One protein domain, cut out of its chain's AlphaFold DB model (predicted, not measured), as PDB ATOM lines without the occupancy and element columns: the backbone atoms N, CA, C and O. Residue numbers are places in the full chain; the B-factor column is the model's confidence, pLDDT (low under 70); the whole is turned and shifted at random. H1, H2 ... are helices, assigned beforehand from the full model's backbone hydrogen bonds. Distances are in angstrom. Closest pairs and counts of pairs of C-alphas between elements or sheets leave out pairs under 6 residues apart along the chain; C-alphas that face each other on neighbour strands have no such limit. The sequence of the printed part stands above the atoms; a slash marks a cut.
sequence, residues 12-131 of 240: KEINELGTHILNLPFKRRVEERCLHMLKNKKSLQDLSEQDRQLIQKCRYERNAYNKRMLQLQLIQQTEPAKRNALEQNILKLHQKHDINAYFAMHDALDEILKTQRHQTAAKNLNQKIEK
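This is residues 12 to 131 of the 240 residues of an uncharacterized protein of Acinetobacter baumannii (UniProt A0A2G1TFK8). The longest helix, H5, crosses the long helix H3 near residues 68 to 72 of H3, and its residues 114 to 131 stick out as a free arm. H4 folds back with H5 as a helical hairpin at this end of H3, while H1 and H2 pack on residues 51 to 62 of H3. The printed part has 120 residues, with five named helices, H1 to H5 in chain order, and no named strand; its class is all helix. It is loose, with a radius of gyration of the C-alphas of 18.2 A, and flat, spanning 53 by 44 by 21 A.

H5, residues 99 to 131, and H3, residues 49 to 77, touch about perpendicular at 83 degrees; their closest C-alphas, Arg 68 and Leu 109, are 5.6 A apart. H4, residues 85 to 96, touches H5 at a shallow tilt of 30 degrees, opposite ways; the closest C-alphas, Leu 93 and Ala 101, are 5.1 A apart. H3 and H4 only just touch, with 3 pairs of C-alphas within 8 A, the closest Ile 75 and Glu 87 at 6.4 A. H3 is the hub, touching four helices. H2, residues 29 to 40, touches it at a steep tilt of 56 degrees, closest at C-alphas Glu 31 and Cys 58, 6.4 A. H1, residues 12 to 22, touches it at 64 degrees, a steep tilt, closest at C-alphas Leu 17 and Arg 59, 7.0 A. H1 and H2 touch, closest at C-alphas Ile 21 and Glu 31, 6.3 A; both are apart from H4 and H5. Every O i to N i+4 pair is within hydrogen-bond range in H1, H2, H3 and H5, and 7 of 8 in H4.

H1 begins at C-alpha 12, (124.381, 120.108, 119.318). H3 measures 42.4 A and H5 48.3 A, ending at C-alpha 131, (91.962, 136.091, 91.741).

The farthest C-alphas, Lys 42 and Glu 130, are 56.9 A apart. The printed part has no cut and no long link. No printed residue is under 70 in pLDDT.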
ATOM      1  N   LYS A  12     124.120 118.699 119.620       86.31
ATOM      2  CA  LYS A  12     124.381 120.108 119.318       86.31
ATOM      3  C   LYS A  12     123.162 120.986 119.606       86.31
ATOM      4  O   LYS A  12     123.295 121.988 120.299       86.31
ATOM      5  N   GLU A  13     121.979 120.598 119.127       84.56
ATOM      6  CA  GLU A  13     120.745 121.360 119.366       84.56
ATOM      7  C   GLU A  13     120.399 121.467 120.856       84.56
ATOM      8  O   GLU A  13     119.924 122.514 121.299       84.56
ATOM      9  N   ILE A  14     120.638 120.404 121.631       86.19
ATOM     10  CA  ILE A  14     120.408 120.412 123.080       86.19
ATOM     11  C   ILE A  14     121.401 121.330 123.789       86.19
ATOM     12  O   ILE A  14     120.986 122.133 124.626       86.19
ATOM     13  N   ASN A  15     122.683 121.265 123.431       86.94
ATOM     14  CA  ASN A  15     123.702 122.136 124.012       86.94
ATOM     15  C   ASN A  15     123.406 123.607 123.709       86.94
ATOM     16  O   ASN A  15     123.406 124.433 124.615       86.94
ATOM     17  N   GLU A  16     123.063 123.934 122.461       90.19
ATOM     18  CA  GLU A  16     122.653 125.290 122.093       90.19
ATOM     19  C   GLU A  16     121.409 125.758 122.857       90.19
ATOM     20  O   GLU A  16     121.319 126.925 123.235       90.19
ATOM     21  N   LEU A  17     120.436 124.868 123.073       91.25
ATOM     22  CA  LEU A  17     119.249 125.176 123.864       91.25
ATOM     23  C   LEU A  17     119.616 125.449 125.328       91.25
ATOM     24  O   LEU A  17     119.135 126.429 125.889       91.25
ATOM     25  N   GLY A  18     120.490 124.635 125.925       91.50
ATOM     26  CA  GLY A  18     121.001 124.843 127.280       91.50
ATOM     27  C   GLY A  18     121.718 126.185 127.424       91.50
ATOM     28  O   GLY A  18     121.374 126.969 128.307       91.50
ATOM     29  N   THR A  19     122.640 126.496 126.508       92.75
ATOM     30  CA  THR A  19     123.349 127.787 126.466       92.75
ATOM     31  C   THR A  19     122.382 128.955 126.311       92.75
ATOM     32  O   THR A  19     122.491 129.946 127.029       92.75
ATOM     33  N   HIS A  20     121.398 128.837 125.417       93.94
ATOM     34  CA  HIS A  20     120.375 129.863 125.249       93.94
ATOM     35  C   HIS A  20     119.619 130.124 126.555       93.94
ATOM     36  O   HIS A  20     119.516 131.275 126.966       93.94
ATOM     37  N   ILE A  21     119.129 129.070 127.218       94.62
ATOM     38  CA  ILE A  21     118.358 129.219 128.453       94.62
ATOM     39  C   ILE A  21     119.226 129.817 129.568       94.62
ATOM     40  O   ILE A  21     118.759 130.694 130.293       94.62
ATOM     41  N   LEU A  22     120.489 129.393 129.704       93.69
ATOM     42  CA  LEU A  22     121.425 129.965 130.681       93.69
ATOM     43  C   LEU A  22     121.566 131.480 130.511       93.69
ATOM     44  O   LEU A  22     121.496 132.198 131.508       93.69
ATOM     45  N   ASN A  23     121.643 131.943 129.264       94.19
ATOM     46  CA  ASN A  23     121.819 133.350 128.909       94.19
ATOM     47  C   ASN A  23     120.530 134.189 128.978       94.19
ATOM     48  O   ASN A  23     120.589 135.395 128.742       94.19
ATOM     49  N   LEU A  24     119.367 133.597 129.283       93.62
ATOM     50  CA  LEU A  24     118.138 134.372 129.465       93.62
ATOM     51  C   LEU A  24     118.235 135.259 130.719       93.62
ATOM     52  O   LEU A  24     118.537 134.712 131.791       93.62
ATOM     53  N   PRO A  25     117.905 136.567 130.621       92.31
ATOM     54  CA  PRO A  25     117.892 137.484 131.764       92.31
ATOM     55  C   PRO A  25     116.960 137.016 132.883       92.31
ATOM     56  O   PRO A  25     117.324 137.025 134.054       92.31
ATOM     57  N   PHE A  26     115.779 136.527 132.500       93.94
ATOM     58  CA  PHE A  26     114.803 135.931 133.403       93.94
ATOM     59  C   PHE A  26     114.301 134.624 132.807       93.94
ATOM     60  O   PHE A  26     114.046 134.541 131.604       93.94
ATOM     61  N   LYS A  27     114.165 133.606 133.660       93.00
ATOM     62  CA  LYS A  27     113.757 132.258 133.266       93.00
ATOM     63  C   LYS A  27     112.335 131.983 133.744       93.00
ATOM     64  O   LYS A  27     111.947 132.351 134.849       93.00
ATOM     65  N   ARG A  28     111.541 131.327 132.907       92.06
ATOM     66  CA  ARG A  28     110.244 130.751 133.270       92.06
ATOM     67  C   ARG A  28     110.460 129.380 133.915       92.06
ATOM     68  O   ARG A  28     111.425 128.682 133.621       92.06
ATOM     69  N   ARG A  29     109.473 128.904 134.680       92.44
ATOM     70  CA  ARG A  29     109.505 127.566 135.314       92.44
ATOM     71  C   ARG A  29     109.841 126.424 134.342       92.44
ATOM     72  O   ARG A  29     110.463 125.438 134.718       92.44
ATOM     73  N   VAL A  30     109.399 126.530 133.086       92.19
ATOM     74  CA  VAL A  30     109.673 125.533 132.033       92.19
ATOM     75  C   VAL A  30     111.158 125.492 131.665       92.19
ATOM     76  O   VAL A  30     111.724 124.411 131.522       92.19
ATOM     77  N   GLU A  31     111.792 126.654 131.558       93.81
ATOM     78  CA  GLU A  31     113.213 126.813 131.238       93.81
ATOM     79  C   GLU A  31     114.099 126.335 132.395       93.81
ATOM     80  O   GLU A  31     115.054 125.591 132.176       93.81
ATOM     81  N   GLU A  32     113.732 126.675 133.633       94.00
ATOM     82  CA  GLU A  32     114.410 126.200 134.845       94.00
ATOM     83  C   GLU A  32     114.349 124.677 134.968       94.00
ATOM     84  O   GLU A  32     115.374 124.021 135.168       94.00
ATOM     85  N   ARG A  33     113.160 124.094 134.765       93.69
ATOM     86  CA  ARG A  33     112.979 122.638 134.728       93.69
ATOM     87  C   ARG A  33     113.829 121.986 133.645       93.69
ATOM     88  O   ARG A  33     114.397 120.924 133.887       93.69
ATOM     89  N   CYS A  34     113.912 122.598 132.465       92.88
ATOM     90  CA  CYS A  34     114.719 122.073 131.371       92.88
ATOM     91  C   CYS A  34     116.209 122.106 131.718       92.88
ATOM     92  O   CYS A  34     116.883 121.102 131.529       92.88
ATOM     93  N   LEU A  35     116.722 123.206 132.281       92.00
ATOM     94  CA  LEU A  35     118.117 123.278 132.726       92.00
ATOM     95  C   LEU A  35     118.431 122.253 133.812       92.00
ATOM     96  O   LEU A  35     119.465 121.594 133.742       92.00
ATOM     97  N   HIS A  36     117.552 122.108 134.804       91.94
ATOM     98  CA  HIS A  36     117.728 121.115 135.858       91.94
ATOM     99  C   HIS A  36     117.773 119.693 135.282       91.94
ATOM    100  O   HIS A  36     118.662 118.914 135.618       91.94
ATOM    101  N   MET A  37     116.860 119.370 134.363       92.12
ATOM    102  CA  MET A  37     116.847 118.080 133.671       92.12
ATOM    103  C   MET A  37     118.140 117.853 132.875       92.12
ATOM    104  O   MET A  37     118.774 116.813 133.038       92.12
ATOM    105  N   LEU A  38     118.584 118.840 132.088       88.50
ATOM    106  CA  LEU A  38     119.790 118.728 131.260       88.50
ATOM    107  C   LEU A  38     121.075 118.564 132.082       88.50
ATOM    108  O   LEU A  38     121.990 117.888 131.632       88.50
ATOM    109  N   LYS A  39     121.145 119.134 133.292       86.38
ATOM    110  CA  LYS A  39     122.289 118.950 134.202       86.38
ATOM    111  C   LYS A  39     122.400 117.525 134.750       86.38
ATOM    112  O   LYS A  39     123.501 117.077 135.052       86.38
ATOM    113  N   ASN A  40     121.276 116.822 134.877       84.75
ATOM    114  CA  ASN A  40     121.208 115.522 135.548       84.75
ATOM    115  C   ASN A  40     121.238 114.325 134.582       84.75
ATOM    116  O   ASN A  40     121.335 113.182 135.029       84.75
ATOM    117  N   LYS A  41     121.144 114.556 133.267       81.06
ATOM    118  CA  LYS A  41     121.123 113.505 132.237       81.06
ATOM    119  C   LYS A  41     122.460 113.467 131.496       81.06
ATOM    120  O   LYS A  41     122.897 114.480 130.961       81.06
ATOM    121  N   LYS A  42     123.110 112.297 131.466       71.62
ATOM    122  CA  LYS A  42     124.454 112.122 130.881       71.62
ATOM    123  C   LYS A  42     124.414 111.818 129.383       71.62
ATOM    124  O   LYS A  42     125.344 112.190 128.672       71.62
ATOM    125  N   SER A  43     123.352 111.172 128.897       75.50
ATOM    126  CA  SER A  43     123.179 110.816 127.486       75.50
ATOM    127  C   SER A  43     121.804 111.208 126.939       75.50
ATOM    128  O   SER A  43     120.801 111.219 127.651       75.50
ATOM    129  N   LEU A  44     121.738 111.452 125.624       72.69
ATOM    130  CA  LEU A  44     120.478 111.607 124.881       72.69
ATOM    131  C   LEU A  44     119.594 110.355 124.946       72.69
ATOM    132  O   LEU A  44     118.379 110.445 124.773       72.69
ATOM    133  N   GLN A  45     120.210 109.192 125.169       75.75
ATOM    134  CA  GLN A  45     119.512 107.917 125.314       75.75
ATOM    135  C   GLN A  45     118.767 107.817 126.656       75.75
ATOM    136  O   GLN A  45     117.787 107.087 126.740       75.75
ATOM    137  N   ASP A  46     119.147 108.627 127.653       80.12
ATOM    138  CA  ASP A  46     118.539 108.641 128.994       80.12
ATOM    139  C   ASP A  46     117.283 109.533 129.077       80.12
ATOM    140  O   ASP A  46     116.703 109.714 130.157       80.12
ATOM    141  N   LEU A  47     116.892 110.155 127.956       84.50
ATOM    142  CA  LEU A  47     115.756 111.070 127.874       84.50
ATOM    143  C   LEU A  47     114.443 110.293 127.775       84.50
ATOM    144  O   LEU A  47     114.159 109.649 126.760       84.50
ATOM    145  N   SER A  48     113.612 110.442 128.804       88.19
ATOM    146  CA  SER A  48     112.234 109.959 128.794       88.19
ATOM    147  C   SER A  48     111.384 110.718 127.769       88.19
ATOM    148  O   SER A  48     111.763 111.778 127.262       88.19
ATOM    149  N   GLU A  49     110.189 110.210 127.475       87.25
ATOM    150  CA  GLU A  49     109.235 110.925 126.621       87.25
ATOM    151  C   GLU A  49     108.883 112.311 127.190       87.25
ATOM    152  O   GLU A  49     108.829 113.295 126.451       87.25
ATOM    153  N   GLN A  50     108.745 112.415 128.514       88.25
ATOM    154  CA  GLN A  50     108.493 113.684 129.199       88.25
ATOM    155  C   GLN A  50     109.660 114.667 129.031       88.25
ATOM    156  O   GLN A  50     109.433 115.858 128.797       88.25
ATOM    157  N   ASP A  51     110.904 114.182 129.078       89.25
ATOM    158  CA  ASP A  51     112.093 115.011 128.842       89.25
ATOM    159  C   ASP A  51     112.108 115.539 127.401       89.25
ATOM    160  O   ASP A  51     112.370 116.721 127.163       89.25
ATOM    161  N   ARG A  52     111.750 114.692 126.427       87.69
ATOM    162  CA  ARG A  52     111.646 115.085 125.012       87.69
ATOM    163  C   ARG A  52     110.564 116.141 124.789       87.69
ATOM    164  O   ARG A  52     110.812 117.113 124.074       87.69
ATOM    165  N   GLN A  53     109.399 115.999 125.424       89.69
ATOM    166  CA  GLN A  53     108.330 117.004 125.372       89.69
ATOM    167  C   GLN A  53     108.770 118.335 126.000       89.69
ATOM    168  O   GLN A  53     108.508 119.405 125.443       89.69
ATOM    169  N   LEU A  54     109.485 118.289 127.129       92.00
ATOM    170  CA  LEU A  54     110.029 119.479 127.785       92.00
ATOM    171  C   LEU A  54     111.048 120.204 126.896       92.00
ATOM    172  O   LEU A  54     110.961 121.425 126.732       92.00
ATOM    173  N   ILE A  55     111.964 119.458 126.271       90.81
ATOM    174  CA  ILE A  55     112.920 120.002 125.300       90.81
ATOM    175  C   ILE A  55     112.173 120.637 124.129       90.81
ATOM    176  O   ILE A  55     112.464 121.771 123.752       90.81
ATOM    177  N   GLN A  56     111.181 119.946 123.564       89.75
ATOM    178  CA  GLN A  56     110.391 120.469 122.454       89.75
ATOM    179  C   GLN A  56     109.689 121.781 122.826       89.75
ATOM    180  O   GLN A  56     109.733 122.739 122.052       89.75
ATOM    181  N   LYS A  57     109.104 121.869 124.026       92.25
ATOM    182  CA  LYS A  57     108.496 123.104 124.532       92.25
ATOM    183  C   LYS A  57     109.519 124.239 124.626       92.25
ATOM    184  O   LYS A  57     109.273 125.320 124.099       92.25
ATOM    185  N   CYS A  58     110.693 123.982 125.197       93.19
ATOM    186  CA  CYS A  58     111.759 124.983 125.298       93.19
ATOM    187  C   CYS A  58     112.299 125.415 123.925       93.19
ATOM    188  O   CYS A  58     112.639 126.579 123.733       93.19
ATOM    189  N   ARG A  59     112.325 124.518 122.931       91.56
ATOM    190  CA  ARG A  59     112.660 124.881 121.543       91.56
ATOM    191  C   ARG A  59     111.644 125.848 120.944       91.56
ATOM    192  O   ARG A  59     112.036 126.786 120.251       91.56
ATOM    193  N   TYR A  60     110.351 125.625 121.184       91.50
ATOM    194  CA  TYR A  60     109.319 126.561 120.742       91.50
ATOM    195  C   TYR A  60     109.485 127.929 121.404       91.50
ATOM    196  O   TYR A  60     109.435 128.934 120.696       91.50
ATOM    197  N   GLU A  61     109.770 127.968 122.707       92.81
ATOM    198  CA  GLU A  61     110.033 129.217 123.435       92.81
ATOM    199  C   GLU A  61     111.282 129.943 122.914       92.81
ATOM    200  O   GLU A  61     111.195 131.133 122.616       92.81
ATOM    201  N   ARG A  62     112.404 129.242 122.671       93.50
ATOM    202  CA  ARG A  62     113.611 129.816 122.030       93.50
ATOM    203  C   ARG A  62     113.279 130.439 120.674       93.50
ATOM    204  O   ARG A  62     113.683 131.559 120.371       93.50
ATOM    205  N   ASN A  63     112.512 129.735 119.845       92.69
ATOM    206  CA  ASN A  63     112.118 130.240 118.531       92.69
ATOM    207  C   ASN A  63     111.193 131.462 118.630       92.69
ATOM    208  O   ASN A  63     111.303 132.381 117.817       92.69
ATOM    209  N   ALA A  64     110.279 131.483 119.603       93.69
ATOM    210  CA  ALA A  64     109.429 132.637 119.874       93.69
ATOM    211  C   ALA A  64     110.248 133.822 120.406       93.69
ATOM    212  O   ALA A  64     110.070 134.949 119.954       93.69
ATOM    213  N   TYR A  65     111.193 133.573 121.313       95.44
ATOM    214  CA  TYR A  65     112.146 134.563 121.808       95.44
ATOM    215  C   TYR A  65     112.930 135.213 120.665       95.44
ATOM    216  O   TYR A  65     112.901 136.432 120.530       95.44
ATOM    217  N   ASN A  66     113.539 134.418 119.781       95.19
ATOM    218  CA  ASN A  66     114.315 134.943 118.655       95.19
ATOM    219  C   ASN A  66     113.474 135.849 117.746       95.19
ATOM    220  O   ASN A  66     113.939 136.903 117.322       95.19
ATOM    221  N   LYS A  67     112.214 135.482 117.482       96.06
ATOM    222  CA  LYS A  67     111.293 136.327 116.702       96.06
ATOM    223  C   LYS A  67     110.989 137.651 117.402       96.06
ATOM    224  O   LYS A  67     110.968 138.683 116.741       96.06
ATOM    225  N   ARG A  68     110.776 137.625 118.721       97.12
ATOM    226  CA  ARG A  68     110.565 138.837 119.526       97.12
ATOM    227  C   ARG A  68     111.796 139.738 119.510       97.12
ATOM    228  O   ARG A  68     111.651 140.939 119.328       97.12
ATOM    229  N   MET A  69     112.996 139.170 119.621       96.56
ATOM    230  CA  MET A  69     114.242 139.944 119.576       96.56
ATOM    231  C   MET A  69     114.497 140.573 118.206       96.56
ATOM    232  O   MET A  69     114.860 141.742 118.137       96.56
ATOM    233  N   LEU A  70     114.223 139.853 117.114       96.94
ATOM    234  CA  LEU A  70     114.265 140.437 115.768       96.94
ATOM    235  C   LEU A  70     113.262 141.589 115.622       96.94
ATOM    236  O   LEU A  70     113.593 142.629 115.063       96.94
ATOM    237  N   GLN A  71     112.048 141.437 116.161       97.25
ATOM    238  CA  GLN A  71     111.057 142.513 116.151       97.25
ATOM    239  C   GLN A  71     111.512 143.723 116.981       97.25
ATOM    240  O   GLN A  71     111.310 144.856 116.553       97.25
ATOM    241  N   LEU A  72     112.153 143.507 118.132       97.38
ATOM    242  CA  LEU A  72     112.735 144.584 118.932       97.38
ATOM    243  C   LEU A  72     113.822 145.336 118.150       97.38
ATOM    244  O   LEU A  72     113.807 146.565 118.130       97.38
ATOM    245  N   GLN A  73     114.704 144.616 117.454       96.88
ATOM    246  CA  GLN A  73     115.740 145.213 116.609       96.88
ATOM    247  C   GLN A  73     115.135 146.078 115.491       96.88
ATOM    248  O   GLN A  73     115.587 147.199 115.266       96.88
ATOM    249  N   LEU A  74     114.064 145.608 114.841       95.94
ATOM    250  CA  LEU A  74     113.339 146.396 113.838       95.94
ATOM    251  C   LEU A  74     112.749 147.686 114.432       95.94
ATOM    252  O   LEU A  74     112.833 148.748 113.818       95.94
ATOM    253  N   ILE A  75     112.189 147.620 115.645       95.75
ATOM    254  CA  ILE A  75     111.657 148.802 116.343       95.75
ATOM    255  C   ILE A  75     112.781 149.800 116.662       95.75
ATOM    256  O   ILE A  75     112.612 151.005 116.467       95.75
ATOM    257  N   GLN A  76     113.942 149.313 117.109       94.38
ATOM    258  CA  GLN A  76     115.115 150.147 117.395       94.38
ATOM    259  C   GLN A  76     115.649 150.857 116.141       94.38
ATOM    260  O   GLN A  76     116.056 152.013 116.233       94.38
ATOM    261  N   GLN A  77     115.590 150.208 114.975       93.62
ATOM    262  CA  GLN A  77     116.019 150.770 113.685       93.62
ATOM    263  C   GLN A  77     114.978 151.693 113.036       93.62
ATOM    264  O   GLN A  77     115.307 152.494 112.167       93.62
ATOM    265  N   THR A  78     113.711 151.604 113.445       91.06
ATOM    266  CA  THR A  78     112.647 152.458 112.903       91.06
ATOM    267  C   THR A  78     112.883 153.908 113.324       91.06
ATOM    268  O   THR A  78     113.121 154.163 114.503       91.06
ATOM    269  N   GLU A  79     112.789 154.864 112.396       90.25
ATOM    270  CA  GLU A  79     112.929 156.298 112.692       90.25
ATOM    271  C   GLU A  79     111.989 156.732 113.836       90.25
ATOM    272  O   GLU A  79     110.808 156.373 113.809       90.25
ATOM    273  N   PRO A  80     112.445 157.547 114.810       87.69
ATOM    274  CA  PRO A  80     111.633 157.935 115.966       87.69
ATOM    275  C   PRO A  80     110.261 158.522 115.609       87.69
ATOM    276  O   PRO A  80     109.274 158.203 116.269       87.69
ATOM    277  N   ALA A  81     110.186 159.316 114.536       90.38
ATOM    278  CA  ALA A  81     108.949 159.941 114.064       90.38
ATOM    279  C   ALA A  81     107.925 158.945 113.485       90.38
ATOM    280  O   ALA A  81     106.740 159.255 113.415       90.38
ATOM    281  N   LYS A  82     108.368 157.752 113.070       90.94
ATOM    282  CA  LYS A  82     107.519 156.705 112.476       90.94
ATOM    283  C   LYS A  82     107.048 155.666 113.498       90.94
ATOM    284  O   LYS A  82     106.223 154.823 113.155       90.94
ATOM    285  N   ARG A  83     107.560 155.713 114.734       90.81
ATOM    286  CA  ARG A  83     107.218 154.751 115.788       90.81
ATOM    287  C   ARG A  83     105.850 155.046 116.382       90.81
ATOM    288  O   ARG A  83     105.569 156.179 116.773       90.81
ATOM    289  N   ASN A  84     105.034 154.012 116.538       93.75
ATOM    290  CA  ASN A  84     103.760 154.135 117.241       93.75
ATOM    291  C   ASN A  84     103.946 154.140 118.776       93.75
ATOM    292  O   ASN A  84     105.020 153.845 119.305       93.75
ATOM    293  N   ALA A  85     102.879 154.462 119.515       94.44
ATOM    294  CA  ALA A  85     102.923 154.550 120.977       94.44
ATOM    295  C   ALA A  85     103.328 153.226 121.660       94.44
ATOM    296  O   ALA A  85     104.050 153.239 122.659       94.44
ATOM    297  N   LEU A  86     102.898 152.080 121.119       94.50
ATOM    298  CA  LEU A  86     103.245 150.763 121.658       94.50
ATOM    299  C   LEU A  86     104.743 150.476 121.492       94.50
ATOM    300  O   LEU A  86     105.395 150.051 122.441       94.50
ATOM    301  N   GLU A  87     105.304 150.769 120.322       95.62
ATOM    302  CA  GLU A  87     106.732 150.627 120.019       95.62
ATOM    303  C   GLU A  87     107.596 151.516 120.918       95.62
ATOM    304  O   GLU A  87     108.610 151.064 121.451       95.62
ATOM    305  N   GLN A  88     107.170 152.756 121.163       95.44
ATOM    306  CA  GLN A  88     107.848 153.644 122.110       95.44
ATOM    307  C   GLN A  88     107.820 153.084 123.541       95.44
ATOM    308  O   GLN A  88     108.830 153.132 124.244       95.44
ATOM    309  N   ASN A  89     106.691 152.518 123.974       96.62
ATOM    310  CA  ASN A  89     106.574 151.898 125.294       96.62
ATOM    311  C   ASN A  89     107.430 150.630 125.419       96.62
ATOM    312  O   ASN A  89     108.057 150.436 126.458       96.62
ATOM    313  N   ILE A  90     107.536 149.814 124.366       97.06
ATOM    314  CA  ILE A  90     108.442 148.656 124.316       97.06
ATOM    315  C   ILE A  90     109.892 149.091 124.558       97.06
ATOM    316  O   ILE A  90     110.586 148.474 125.364       97.06
ATOM    317  N   LEU A  91     110.343 150.185 123.933       96.75
ATOM    318  CA  LEU A  91     111.697 150.710 124.147       96.75
ATOM    319  C   LEU A  91     111.911 151.216 125.582       96.75
ATOM    320  O   LEU A  91     112.972 150.978 126.156       96.75
ATOM    321  N   LYS A  92     110.903 151.854 126.190       96.00
ATOM    322  CA  LYS A  92     110.955 152.253 127.608       96.00
ATOM    323  C   LYS A  92     111.032 151.041 128.540       96.00
ATOM    324  O   LYS A  92     111.769 151.076 129.518       96.00
ATOM    325  N   LEU A  93     110.282 149.974 128.253       96.00
ATOM    326  CA  LEU A  93     110.338 148.731 129.031       96.00
ATOM    327  C   LEU A  93     111.709 148.060 128.907       96.00
ATOM    328  O   LEU A  93     112.256 147.609 129.911       96.00
ATOM    329  N   HIS A  94     112.299 148.063 127.709       94.44
ATOM    330  CA  HIS A  94     113.625 147.497 127.469       94.44
ATOM    331  C   HIS A  94     114.721 148.130 128.346       94.44
ATOM    332  O   HIS A  94     115.633 147.428 128.773       94.44
ATOM    333  N   GLN A  95     114.601 149.424 128.666       94.31
ATOM    334  CA  GLN A  95     115.557 150.165 129.501       94.31
ATOM    335  C   GLN A  95     115.453 149.864 131.006       94.31
ATOM    336  O   GLN A  95     116.387 150.153 131.748       94.31
ATOM    337  N   LYS A  96     114.324 149.329 131.490       92.56
ATOM    338  CA  LYS A  96     114.086 149.157 132.935       92.56
ATOM    339  C   LYS A  96     114.772 147.931 133.538       92.56
ATOM    340  O   LYS A  96     114.987 147.900 134.743       92.56
ATOM    341  N   HIS A  97     115.118 146.941 132.714       87.50
ATOM    342  CA  HIS A  97     115.854 145.722 133.083       87.50
ATOM    343  C   HIS A  97     115.311 144.911 134.282       87.50
ATOM    344  O   HIS A  97     115.977 143.983 134.735       87.50
ATOM    345  N   ASP A  98     114.100 145.187 134.772       94.38
ATOM    346  CA  ASP A  98     113.436 144.405 135.816       94.38
ATOM    347  C   ASP A  98     112.557 143.284 135.234       94.38
ATOM    348  O   ASP A  98     112.199 143.281 134.052       94.38
ATOM    349  N   ILE A  99     112.198 142.315 136.081       93.69
ATOM    350  CA  ILE A  99     111.466 141.110 135.668       93.69
ATOM    351  C   ILE A  99     110.083 141.421 135.080       93.69
ATOM    352  O   ILE A  99     109.671 140.787 134.105       93.69
ATOM    353  N   ASN A 100     109.375 142.408 135.635       95.25
ATOM    354  CA  ASN A 100     108.035 142.765 135.181       95.25
ATOM    355  C   ASN A 100     108.121 143.480 133.835       95.25
ATOM    356  O   ASN A 100     107.376 143.146 132.912       95.25
ATOM    357  N   ALA A 101     109.066 144.414 133.696       95.62
ATOM    358  CA  ALA A 101     109.313 145.093 132.433       95.62
ATOM    359  C   ALA A 101     109.746 144.122 131.328       95.62
ATOM    360  O   ALA A 101     109.263 144.234 130.202       95.62
ATOM    361  N   TYR A 102     110.590 143.136 131.650       96.12
ATOM    362  CA  TYR A 102     111.009 142.103 130.706       96.12
ATOM    363  C   TYR A 102     109.814 141.326 130.147       96.12
ATOM    364  O   TYR A 102     109.627 141.274 128.930       96.12
ATOM    365  N   PHE A 103     108.966 140.751 131.004       95.62
ATOM    366  CA  PHE A 103     107.838 139.957 130.512       95.62
ATOM    367  C   PHE A 103     106.768 140.816 129.829       95.62
ATOM    368  O   PHE A 103     106.293 140.425 128.764       95.62
ATOM    369  N   ALA A 104     106.486 142.021 130.335       96.94
ATOM    370  CA  ALA A 104     105.573 142.955 129.676       96.94
ATOM    371  C   ALA A 104     106.059 143.352 128.268       96.94
ATOM    372  O   ALA A 104     105.268 143.420 127.329       96.94
ATOM    373  N   MET A 105     107.369 143.571 128.096       97.50
ATOM    374  CA  MET A 105     107.975 143.837 126.787       97.50
ATOM    375  C   MET A 105     107.784 142.645 125.842       97.50
ATOM    376  O   MET A 105     107.409 142.820 124.683       97.50
ATOM    377  N   HIS A 106     108.037 141.432 126.330       96.94
ATOM    378  CA  HIS A 106     107.877 140.212 125.546       96.94
ATOM    379  C   HIS A 106     106.426 139.975 125.105       96.94
ATOM    380  O   HIS A 106     106.215 139.607 123.948       96.94
ATOM    381  N   ASP A 107     105.452 140.232 125.976       96.62
ATOM    382  CA  ASP A 107     104.027 140.105 125.655       96.62
ATOM    383  C   ASP A 107     103.597 141.150 124.610       96.62
ATOM    384  O   ASP A 107     102.921 140.819 123.634       96.62
ATOM    385  N   ALA A 108     104.073 142.394 124.738       97.12
ATOM    386  CA  ALA A 108     103.827 143.446 123.751       97.12
ATOM    387  C   ALA A 108     104.422 143.108 122.368       97.12
ATOM    388  O   ALA A 108     103.772 143.309 121.339       97.12
ATOM    389  N   LEU A 109     105.638 142.550 122.327       97.69
ATOM    390  CA  LEU A 109     106.264 142.077 121.086       97.69
ATOM    391  C   LEU A 109     105.474 140.920 120.452       97.69
ATOM    392  O   LEU A 109     105.345 140.866 119.227       97.69
ATOM    393  N   ASP A 110     104.923 140.010 121.260       96.25
ATOM    394  CA  ASP A 110     104.084 138.917 120.762       96.25
ATOM    395  C   ASP A 110     102.777 139.430 120.134       96.25
ATOM    396  O   ASP A 110     102.379 138.927 119.079       96.25
ATOM    397  N   GLU A 111     102.141 140.458 120.700       95.56
ATOM    398  CA  GLU A 111     100.941 141.077 120.111       95.56
ATOM    399  C   GLU A 111     101.221 141.764 118.767       95.56
ATOM    400  O   GLU A 111     100.447 141.614 117.811       95.56
ATOM    401  N   ILE A 112     102.369 142.436 118.629       95.56
ATOM    402  CA  ILE A 112     102.810 142.987 117.337       95.56
ATOM    403  C   ILE A 112     102.960 141.861 116.306       95.56
ATOM    404  O   ILE A 112     102.416 141.939 115.201       95.56
ATOM    405  N   LEU A 113     103.650 140.776 116.672       94.81
ATOM    406  CA  LEU A 113     103.866 139.634 115.782       94.81
ATOM    407  C   LEU A 113     102.550 138.946 115.386       94.81
ATOM    408  O   LEU A 113     102.405 138.518 114.236       94.81
ATOM    409  N   LYS A 114     101.580 138.824 116.301       94.44
ATOM    410  CA  LYS A 114     100.238 138.301 115.986       94.44
ATOM    411  C   LYS A 114      99.518 139.208 114.996       94.44
ATOM    412  O   LYS A 114      99.033 138.723 113.973       94.44
ATOM    413  N   THR A 115      99.520 140.515 115.242       92.75
ATOM    414  CA  THR A 115      98.881 141.508 114.369       92.75
ATOM    415  C   THR A 115      99.446 141.444 112.948       92.75
ATOM    416  O   THR A 115      98.688 141.347 111.981       92.75
ATOM    417  N   GLN A 116     100.772 141.379 112.798       91.31
ATOM    418  CA  GLN A 116     101.429 141.222 111.494       91.31
ATOM    419  C   GLN A 116     101.029 139.919 110.780       91.31
ATOM    420  O   GLN A 116     100.807 139.910 109.562       91.31
ATOM    421  N   ARG A 117     100.901 138.803 111.516       91.81
ATOM    422  CA  ARG A 117     100.423 137.529 110.950       91.81
ATOM    423  C   ARG A 117      98.989 137.648 110.451       91.81
ATOM    424  O   ARG A 117      98.713 137.191 109.344       91.81
ATOM    425  N   HIS A 118      98.103 138.281 111.220       92.12
ATOM    426  CA  HIS A 118      96.716 138.502 110.812       92.12
ATOM    427  C   HIS A 118      96.622 139.391 109.571       92.12
ATOM    428  O   HIS A 118      95.931 139.030 108.620       92.12
ATOM    429  N   GLN A 119      97.386 140.484 109.514       91.81
ATOM    430  CA  GLN A 119      97.455 141.341 108.327       91.81
ATOM    431  C   GLN A 119      97.960 140.578 107.095       91.81
ATOM    432  O   GLN A 119      97.408 140.713 106.005       91.81
ATOM    433  N   THR A 120      98.989 139.743 107.255       90.19
ATOM    434  CA  THR A 120      99.526 138.919 106.161       90.19
ATOM    435  C   THR A 120      98.510 137.876 105.693       90.19
ATOM    436  O   THR A 120      98.320 137.688 104.492       90.19
ATOM    437  N   ALA A 121      97.820 137.217 106.626       90.19
ATOM    438  CA  ALA A 121      96.769 136.255 106.316       90.19
ATOM    439  C   ALA A 121      95.602 136.919 105.570       90.19
ATOM    440  O   ALA A 121      95.182 136.405 104.534       90.19
ATOM    441  N   ALA A 122      95.148 138.087 106.031       90.38
ATOM    442  CA  ALA A 122      94.114 138.874 105.369       90.38
ATOM    443  C   ALA A 122      94.535 139.289 103.951       90.38
ATOM    444  O   ALA A 122      93.788 139.067 103.004       90.38
ATOM    445  N   LYS A 123      95.767 139.787 103.763       91.69
ATOM    446  CA  LYS A 123      96.311 140.105 102.429       91.69
ATOM    447  C   LYS A 123      96.316 138.888 101.502       91.69
ATOM    448  O   LYS A 123      95.903 138.994 100.352       91.69
ATOM    449  N   ASN A 124      96.751 137.729 101.995       89.75
ATOM    450  CA  ASN A 124      96.778 136.496 101.205       89.75
ATOM    451  C   ASN A 124      95.369 136.008 100.837       89.75
ATOM    452  O   ASN A 124      95.165 135.505  99.731       89.75
ATOM    453  N   LEU A 125      94.404 136.144 101.749       90.88
ATOM    454  CA  LEU A 125      93.002 135.823 101.487       90.88
ATOM    455  C   LEU A 125      92.398 136.782 100.463       90.88
ATOM    456  O   LEU A 125      91.837 136.311  99.479       90.88
ATOM    457  N   ASN A 126      92.602 138.090 100.619       89.62
ATOM    458  CA  ASN A 126      92.136 139.090  99.658       89.62
ATOM    459  C   ASN A 126      92.712 138.838  98.270       89.62
ATOM    460  O   ASN A 126      91.968 138.840  97.299       89.62
ATOM    461  N   GLN A 127      94.001 138.504  98.167       86.50
ATOM    462  CA  GLN A 127      94.573 138.094  96.887       86.50
ATOM    463  C   GLN A 127      93.862 136.864  96.323       86.50
ATOM    464  O   GLN A 127      93.549 136.846  95.145       86.50
ATOM    465  N   LYS A 128      93.586 135.824  97.116       89.12
ATOM    466  CA  LYS A 128      92.834 134.658  96.613       89.12
ATOM    467  C   LYS A 128      91.430 135.037  96.134       89.12
ATOM    468  O   LYS A 128      91.004 134.520  95.108       89.12
ATOM    469  N   ILE A 129      90.754 135.932  96.847       89.44
ATOM    470  CA  ILE A 129      89.423 136.429  96.489       89.44
ATOM    471  C   ILE A 129      89.487 137.229  95.184       89.44
ATOM    472  O   ILE A 129      88.772 136.902  94.249       89.44
ATOM    473  N   GLU A 130      90.392 138.203  95.060       86.81
ATOM    474  CA  GLU A 130      90.570 138.995  93.834       86.81
ATOM    475  C   GLU A 130      90.855 138.120  92.611       86.81
ATOM    476  O   GLU A 130      90.331 138.366  91.528       86.81
ATOM    477  N   LYS A 131      91.666 137.074  92.788       86.75
ATOM    478  CA  LYS A 131      91.962 136.091  91.741       86.75
ATOM    479  C   LYS A 131      90.726 135.309  91.302       86.75
ATOM    480  O   LYS A 131      90.568 135.043  90.116       86.75
TER     481      LYS A 131